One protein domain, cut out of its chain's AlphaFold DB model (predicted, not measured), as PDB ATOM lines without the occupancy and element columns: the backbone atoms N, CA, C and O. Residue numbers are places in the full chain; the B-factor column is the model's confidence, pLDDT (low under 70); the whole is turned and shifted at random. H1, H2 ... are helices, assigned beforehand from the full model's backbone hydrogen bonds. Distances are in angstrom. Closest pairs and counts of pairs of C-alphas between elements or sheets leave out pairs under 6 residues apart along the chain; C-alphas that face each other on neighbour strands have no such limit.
ATOM      1  N   GLY A   2     130.886 105.036  81.742       61.50
ATOM      2  CA  GLY A   2     130.895 106.393  82.275       61.50
ATOM      3  C   GLY A   2     129.475 106.819  82.623       61.50
ATOM      4  O   GLY A   2     128.878 107.582  81.877       61.50
ATOM      5  N   ALA A   3     128.939 106.301  83.733       75.00
ATOM      6  CA  ALA A   3     127.640 106.718  84.269       75.00
ATOM      7  C   ALA A   3     126.449 106.629  83.286       75.00
ATOM      8  O   ALA A   3     125.559 107.471  83.297       75.00
ATOM      9  N   GLU A   4     126.436 105.626  82.406       79.12
ATOM     10  CA  GLU A   4     125.448 105.544  81.312       79.12
ATOM     11  C   GLU A   4     124.147 104.839  81.722       79.12
ATOM     12  O   GLU A   4     123.094 105.112  81.153       79.12
ATOM     13  N   ASP A   5     124.209 103.999  82.756       86.06
ATOM     14  CA  ASP A   5     123.099 103.196  83.271       86.06
ATOM     15  C   ASP A   5     122.997 103.313  84.794       86.06
ATOM     16  O   ASP A   5     123.879 103.876  85.446       86.06
ATOM     17  N   ASP A   6     121.913 102.781  85.359       89.44
ATOM     18  CA  ASP A   6     121.695 102.719  86.803       89.44
ATOM     19  C   ASP A   6     122.684 101.732  87.473       89.44
ATOM     20  O   ASP A   6     123.086 100.714  86.895       89.44
ATOM     21  N   CYS A   7     123.071 102.006  88.724       89.56
ATOM     22  CA  CYS A   7     123.929 101.103  89.491       89.56
ATOM     23  C   CYS A   7     123.124  99.919  90.061       89.56
ATOM     24  O   CYS A   7     122.401 100.055  91.049       89.56
ATOM     25  N   LEU A   8     123.301  98.735  89.476       91.62
ATOM     26  CA  LEU A   8     122.724  97.461  89.904       91.62
ATOM     27  C   LEU A   8     123.829  96.497  90.379       91.62
ATOM     28  O   LEU A   8     125.001  96.690  90.052       91.62
ATOM     29  N   PRO A   9     123.498  95.415  91.115       92.94
ATOM     30  CA  PRO A   9     124.502  94.477  91.632       92.94
ATOM     31  C   PRO A   9     125.415  93.827  90.578       92.94
ATOM     32  O   PRO A   9     126.487  93.341  90.924       92.94
ATOM     33  N   ASN A  10     125.000  93.792  89.309       91.50
ATOM     34  CA  ASN A  10     125.762  93.234  88.189       91.50
ATOM     35  C   ASN A  10     126.310  94.304  87.224       91.50
ATOM     36  O   ASN A  10     126.723  93.958  86.114       91.50
ATOM     37  N   SER A  11     126.306  95.584  87.608       90.50
ATOM     38  CA  SER A  11     126.838  96.662  86.772       90.50
ATOM     39  C   SER A  11     128.339  96.500  86.533       90.50
ATOM     40  O   SER A  11     129.107  96.139  87.424       90.50
ATOM     41  N   THR A  12     128.771  96.809  85.311       87.94
ATOM     42  CA  THR A  12     130.199  96.876  84.983       87.94
ATOM     43  C   THR A  12     130.763  98.200  85.487       87.94
ATOM     44  O   THR A  12     130.298  99.266  85.086       87.94
ATOM     45  N   LEU A  13     131.767  98.135  86.359       86.44
ATOM     46  CA  LEU A  13     132.393  99.311  86.962       86.44
ATOM     47  C   LEU A  13     133.630  99.756  86.176       86.44
ATOM     48  O   LEU A  13     134.311  98.948  85.543       86.44
ATOM     49  N   CYS A  14     133.923 101.056  86.226       86.38
ATOM     50  CA  CYS A  14     135.182 101.606  85.727       86.38
ATOM     51  C   CYS A  14     136.354 101.212  86.630       86.38
ATOM     52  O   CYS A  14     136.179 100.953  87.812       86.38
ATOM     53  N   THR A  15     137.565 101.145  86.076       89.56
ATOM     54  CA  THR A  15     138.766 100.809  86.861       89.56
ATOM     55  C   THR A  15     139.238 101.965  87.740       89.56
ATOM     56  O   THR A  15     139.890 101.731  88.752       89.56
ATOM     57  N   ASP A  16     138.932 103.203  87.346       90.19
ATOM     58  CA  ASP A  16     139.222 104.417  88.107       90.19
ATOM     59  C   ASP A  16     137.908 105.063  88.554       90.19
ATOM     60  O   ASP A  16     137.223 105.698  87.758       90.19
ATOM     61  N   HIS A  17     137.555 104.893  89.828       85.19
ATOM     62  CA  HIS A  17     136.317 105.426  90.404       85.19
ATOM     63  C   HIS A  17     136.364 106.935  90.691       85.19
ATOM     64  O   HIS A  17     135.319 107.548  90.912       85.19
ATOM     65  N   GLU A  18     137.553 107.541  90.702       89.31
ATOM     66  CA  GLU A  18     137.743 108.952  91.060       89.31
ATOM     67  C   GLU A  18     137.897 109.843  89.817       89.31
ATOM     68  O   GLU A  18     137.699 111.057  89.896       89.31
ATOM     69  N   GLY A  19     138.201 109.247  88.660       90.69
ATOM     70  CA  GLY A  19     138.351 109.934  87.375       90.69
ATOM     71  C   GLY A  19     137.044 110.403  86.723       90.69
ATOM     72  O   GLY A  19     137.086 111.075  85.692       90.69
ATOM     73  N   PHE A  20     135.883 110.081  87.304       90.19
ATOM     74  CA  PHE A  20     134.568 110.409  86.744       90.19
ATOM     75  C   PHE A  20     133.726 111.260  87.694       90.19
ATOM     76  O   PHE A  20     133.765 111.110  88.916       90.19
ATOM     77  N   LEU A  21     132.914 112.148  87.115       92.44
ATOM     78  CA  LEU A  21     132.009 113.012  87.876       92.44
ATOM     79  C   LEU A  21     130.811 112.249  88.454       92.44
ATOM     80  O   LEU A  21     130.339 112.576  89.542       92.44
ATOM     81  N   PHE A  22     130.332 111.237  87.740       93.06
ATOM     82  CA  PHE A  22     129.135 110.478  88.078       93.06
ATOM     83  C   PHE A  22     129.479 109.013  88.323       93.06
ATOM     84  O   PHE A  22     130.371 108.461  87.677       93.06
ATOM     85  N   TRP A  23     128.773 108.409  89.275       92.44
ATOM     86  CA  TRP A  23     128.854 106.982  89.570       92.44
ATOM     87  C   TRP A  23     127.970 106.179  88.613       92.44
ATOM     88  O   TRP A  23     128.404 105.194  88.019       92.44
ATOM     89  N   ASP A  24     126.742 106.655  88.429       92.31
ATOM     90  CA  ASP A  24     125.723 106.100  87.547       92.31
ATOM     91  C   ASP A  24     124.936 107.243  86.886       92.31
ATOM     92  O   ASP A  24     125.282 108.416  87.057       92.31
ATOM     93  N   ARG A  25     123.876 106.920  86.143       91.25
ATOM     94  CA  ARG A  25     123.090 107.904  85.381       91.25
ATOM     95  C   ARG A  25     122.551 109.089  86.197       91.25
ATOM     96  O   ARG A  25     122.241 110.124  85.604       91.25
ATOM     97  N   VAL A  26     122.404 108.972  87.520       90.94
ATOM     98  CA  VAL A  26     121.781 110.017  88.354       90.94
ATOM     99  C   VAL A  26     122.557 110.368  89.626       90.94
ATOM    100  O   VAL A  26     122.327 111.439  90.192       90.94
ATOM    101  N   HIS A  27     123.483 109.524  90.079       93.81
ATOM    102  CA  HIS A  27     124.242 109.731  91.309       93.81
ATOM    103  C   HIS A  27     125.668 110.241  91.031       93.81
ATOM    104  O   HIS A  27     126.365 109.720  90.153       93.81
ATOM    105  N   PRO A  28     126.158 111.233  91.798       94.25
ATOM    106  CA  PRO A  28     127.544 111.679  91.706       94.25
ATOM    107  C   PRO A  28     128.513 110.586  92.175       94.25
ATOM    108  O   PRO A  28     128.175 109.758  93.022       94.25
ATOM    109  N   SER A  29     129.747 110.621  91.671       93.75
ATOM    110  CA  SER A  29     130.830 109.816  92.237       93.75
ATOM    111  C   SER A  29     131.159 110.261  93.662       93.75
ATOM    112  O   SER A  29     130.834 111.380  94.083       93.75
ATOM    113  N   GLN A  30     131.856 109.404  94.409       94.31
ATOM    114  CA  GLN A  30     132.340 109.762  95.741       94.31
ATOM    115  C   GLN A  30     133.188 111.039  95.701       94.31
ATOM    116  O   GLN A  30     133.000 111.929  96.536       94.31
ATOM    117  N   ARG A  31     134.068 111.170  94.702       95.81
ATOM    118  CA  ARG A  31     134.895 112.365  94.532       95.81
ATOM    119  C   ARG A  31     134.059 113.628  94.367       95.81
ATOM    120  O   ARG A  31     134.308 114.631  95.041       95.81
ATOM    121  N   SER A  32     133.053 113.575  93.499       95.94
ATOM    122  CA  SER A  32     132.135 114.691  93.265       95.94
ATOM    123  C   SER A  32     131.339 115.046  94.516       95.94
ATOM    124  O   SER A  32     131.191 116.229  94.832       95.94
ATOM    125  N   ALA A  33     130.878 114.050  95.276       97.25
ATOM    126  CA  ALA A  33     130.186 114.276  96.542       97.25
ATOM    127  C   ALA A  33     131.091 114.970  97.579       97.25
ATOM    128  O   ALA A  33     130.659 115.925  98.224       97.25
ATOM    129  N   GLN A  34     132.362 114.568  97.692       97.81
ATOM    130  CA  GLN A  34     133.334 115.224  98.578       97.81
ATOM    131  C   GLN A  34     133.585 116.684  98.188       97.81
ATOM    132  O   GLN A  34     133.585 117.565  99.049       97.81
ATOM    133  N   LEU A  35     133.780 116.955  96.893       97.12
ATOM    134  CA  LEU A  35     133.954 118.314  96.377       97.12
ATOM    135  C   LEU A  35     132.714 119.179  96.638       97.12
ATOM    136  O   LEU A  35     132.834 120.335  97.044       97.12
ATOM    137  N   THR A  36     131.526 118.600  96.464       97.31
ATOM    138  CA  THR A  36     130.247 119.268  96.731       97.31
ATOM    139  C   THR A  36     130.112 119.616  98.213       97.31
ATOM    140  O   THR A  36     129.839 120.764  98.552       97.31
ATOM    141  N   ALA A  37     130.395 118.666  99.109       98.06
ATOM    142  CA  ALA A  37     130.360 118.889 100.551       98.06
ATOM    143  C   ALA A  37     131.356 119.971 101.001       98.06
ATOM    144  O   ALA A  37     130.997 120.854 101.779       98.06
ATOM    145  N   ALA A  38     132.586 119.951 100.473       98.19
ATOM    146  CA  ALA A  38     133.579 120.989 100.745       98.19
ATOM    147  C   ALA A  38     133.104 122.373 100.271       98.19
ATOM    148  O   ALA A  38     133.248 123.364 100.990       98.19
ATOM    149  N   THR A  39     132.475 122.429  99.094       98.00
ATOM    150  CA  THR A  39     131.919 123.664  98.524       98.00
ATOM    151  C   THR A  39     130.766 124.205  99.368       98.00
ATOM    152  O   THR A  39     130.710 125.405  99.620       98.00
ATOM    153  N   PHE A  40     129.879 123.342  99.867       97.56
ATOM    154  CA  PHE A  40     128.793 123.766 100.755       97.56
ATOM    155  C   PHE A  40     129.286 124.235 102.126       97.56
ATOM    156  O   PHE A  40     128.709 125.142 102.732       97.56
ATOM    157  N   TYR A  41     130.361 123.628 102.628       97.31
ATOM    158  CA  TYR A  41     130.881 123.949 103.948       97.31
ATOM    159  C   TYR A  41     131.651 125.275 103.984       97.31
ATOM    160  O   TYR A  41     131.322 126.136 104.799       97.31
ATOM    161  N   ASP A  42     132.648 125.448 103.110       96.94
ATOM    162  CA  ASP A  42     133.596 126.582 103.141       96.94
ATOM    163  C   ASP A  42     133.763 127.273 101.775       96.94
ATOM    164  O   ASP A  42     134.619 128.136 101.601       96.94
ATOM    165  N   GLY A  43     132.963 126.895 100.775       95.94
ATOM    166  CA  GLY A  43     133.001 127.509  99.452       95.94
ATOM    167  C   GLY A  43     132.326 128.880  99.394       95.94
ATOM    168  O   GLY A  43     131.851 129.434 100.393       95.94
ATOM    169  N   MET A  44     132.277 129.440  98.183       94.62
ATOM    170  CA  MET A  44     131.611 130.716  97.923       94.62
ATOM    171  C   MET A  44     130.120 130.631  98.270       94.62
ATOM    172  O   MET A  44     129.434 129.681  97.896       94.62
ATOM    173  N   SER A  45     129.595 131.663  98.929       90.81
ATOM    174  CA  SER A  45     128.211 131.688  99.418       90.81
ATOM    175  C   SER A  45     127.148 131.601  98.317       90.81
ATOM    176  O   SER A  45     126.005 131.258  98.599       90.81
ATOM    177  N   HIS A  46     127.476 131.843  97.046       93.50
ATOM    178  CA  HIS A  46     126.513 131.633  95.959       93.50
ATOM    179  C   HIS A  46     126.221 130.146  95.678       93.50
ATOM    180  O   HIS A  46     125.211 129.841  95.054       93.50
ATOM    181  N   PHE A  47     127.056 129.216  96.159       95.12
ATOM    182  CA  PHE A  47     126.760 127.777  96.119       95.12
ATOM    183  C   PHE A  47     125.901 127.311  97.303       95.12
ATOM    184  O   PHE A  47     125.274 126.257  97.249       95.12
ATOM    185  N   THR A  48     125.863 128.084  98.391       96.00
ATOM    186  CA  THR A  48     125.027 127.837  99.574       96.00
ATOM    187  C   THR A  48     124.572 129.185 100.109       96.00
ATOM    188  O   THR A  48     125.206 129.798 100.961       96.00
ATOM    189  N   THR A  49     123.519 129.717  99.495       95.06
ATOM    190  CA  THR A  49     123.077 131.098  99.710       95.06
ATOM    191  C   THR A  49     122.138 131.203 100.910       95.06
ATOM    192  O   THR A  49     121.264 130.349 101.062       95.06
ATOM    193  N   PRO A  50     122.252 132.259 101.742       94.00
ATOM    194  CA  PRO A  50     123.178 133.401 101.634       94.00
ATOM    195  C   PRO A  50     124.541 133.215 102.324       94.00
ATOM    196  O   PRO A  50     125.419 134.059 102.152       94.00
ATOM    197  N   PHE A  51     124.726 132.139 103.090       94.94
ATOM    198  CA  PHE A  51     125.947 131.847 103.842       94.94
ATOM    199  C   PHE A  51     126.304 130.370 103.717       94.94
ATOM    200  O   PHE A  51     125.420 129.516 103.804       94.94
ATOM    201  N   ASN A  52     127.597 130.067 103.605       96.44
ATOM    202  CA  ASN A  52     128.059 128.683 103.690       96.44
ATOM    203  C   ASN A  52     127.890 128.129 105.120       96.44
ATOM    204  O   ASN A  52     127.667 128.876 106.083       96.44
ATOM    205  N   PHE A  53     127.977 126.807 105.287       95.75
ATOM    206  CA  PHE A  53     127.708 126.199 106.595       95.75
ATOM    207  C   PHE A  53     128.697 126.637 107.681       95.75
ATOM    208  O   PHE A  53     128.293 126.824 108.832       95.75
ATOM    209  N   LYS A  54     129.965 126.872 107.336       96.00
ATOM    210  CA  LYS A  54     130.969 127.377 108.282       96.00
ATOM    211  C   LYS A  54     130.610 128.766 108.816       96.00
ATOM    212  O   LYS A  54     130.727 129.005 110.020       96.00
ATOM    213  N   GLN A  55     130.127 129.665 107.959       94.75
ATOM    214  CA  GLN A  55     129.642 130.990 108.358       94.75
ATOM    215  C   GLN A  55     128.431 130.892 109.292       94.75
ATOM    216  O   GLN A  55     128.387 131.606 110.292       94.75
ATOM    217  N   LEU A  56     127.483 129.985 109.018       93.25
ATOM    218  CA  LEU A  56     126.319 129.771 109.889       93.25
ATOM    219  C   LEU A  56     126.720 129.292 111.289       93.25
ATOM    220  O   LEU A  56     126.202 129.802 112.281       93.25
ATOM    221  N   VAL A  57     127.649 128.336 111.372       93.31
ATOM    222  CA  VAL A  57     128.159 127.834 112.657       93.31
ATOM    223  C   VAL A  57     128.908 128.932 113.409       93.31
ATOM    224  O   VAL A  57     128.671 129.118 114.598       93.31
ATOM    225  N   THR A  58     129.760 129.691 112.716       91.25
ATOM    226  CA  THR A  58     130.550 130.772 113.330       91.25
ATOM    227  C   THR A  58     129.654 131.891 113.851       91.25
ATOM    228  O   THR A  58     129.828 132.328 114.984       91.25
ATOM    229  N   LYS A  59     128.651 132.312 113.067       80.00
ATOM    230  CA  LYS A  59     127.691 133.343 113.479       80.00
ATOM    231  C   LYS A  59     126.930 132.934 114.742       80.00
ATOM    232  O   LYS A  59     126.815 133.726 115.665       80.00
ATOM    233  N   LYS A  60     126.492 131.673 114.818       73.31
ATOM    234  CA  LYS A  60     125.841 131.123 116.017       73.31
ATOM    235  C   LYS A  60     126.715 131.136 117.274       73.31
ATOM    236  O   LYS A  60     126.164 131.028 118.358       73.31
ATOM    237  N   MET A  61     128.042 131.167 117.142       67.38
ATOM    238  CA  MET A  61     128.964 131.210 118.283       67.38
ATOM    239  C   MET A  61     129.281 132.638 118.743       67.38
ATOM    240  O   MET A  61     129.886 132.806 119.798       67.38
ATOM    241  N   THR A  62     128.931 133.648 117.944       67.69
ATOM    242  CA  THR A  62     129.152 135.068 118.258       67.69
ATOM    243  C   THR A  62     127.901 135.788 118.767       67.69
ATOM    244  O   THR A  62     128.029 136.920 119.230       67.69
ATOM    245  N   ASP A  63     126.735 135.143 118.670       57.59
ATOM    246  CA  ASP A  63     125.444 135.577 119.229       57.59
ATOM    247  C   ASP A  63     125.222 134.943 120.618       57.59
ATOM    248  O   ASP A  63     124.702 135.646 121.516       57.59
TER     249      ASP A  63
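This is residues 2 to 63 of the 63 residues of an uncharacterized protein of Oryza barthii (UniProt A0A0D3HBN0). Little of this rod is regular structure: a long looped stretch, residues 2 to 29, makes one end, and two helices, H1 and then H2, follow end to end toward the other. A looped link, residues 43 to 52, bulges out where the helices meet. The printed part has 62 residues, with 23 in the two named helices and no named strand; the class is all helix. It is only just extended, close to loose, with a radius of gyration of the C-alphas of 16.3 A and spans of 52 by 19 by 18 A.

H1, residues 30 to 42, touches H2, residues 53 to 62, with its residues 40 to 42 alone. The closest C-alphas are those of Tyr 41 and Phe 53, 4.7 A apart. The helices run the same way at a shallow tilt of 31 degrees. In H1 and H2 every O i to N i+4 pair is within hydrogen-bond range.

H1 begins at C-alpha 30 (132.340, 109.762, 95.741) and is 18.4 A long from first to last C-alpha. H2 is 14.7 A long and ends at C-alpha 62 (129.152, 135.068, 118.258).

The C-alphas farthest apart, those of Asn 10 and Asp 63, are 52.5 A apart. The printed part has no cut, and the link from H1 to H2 is short. The pLDDT is under 70 at residue 2 and residues 61 to 63.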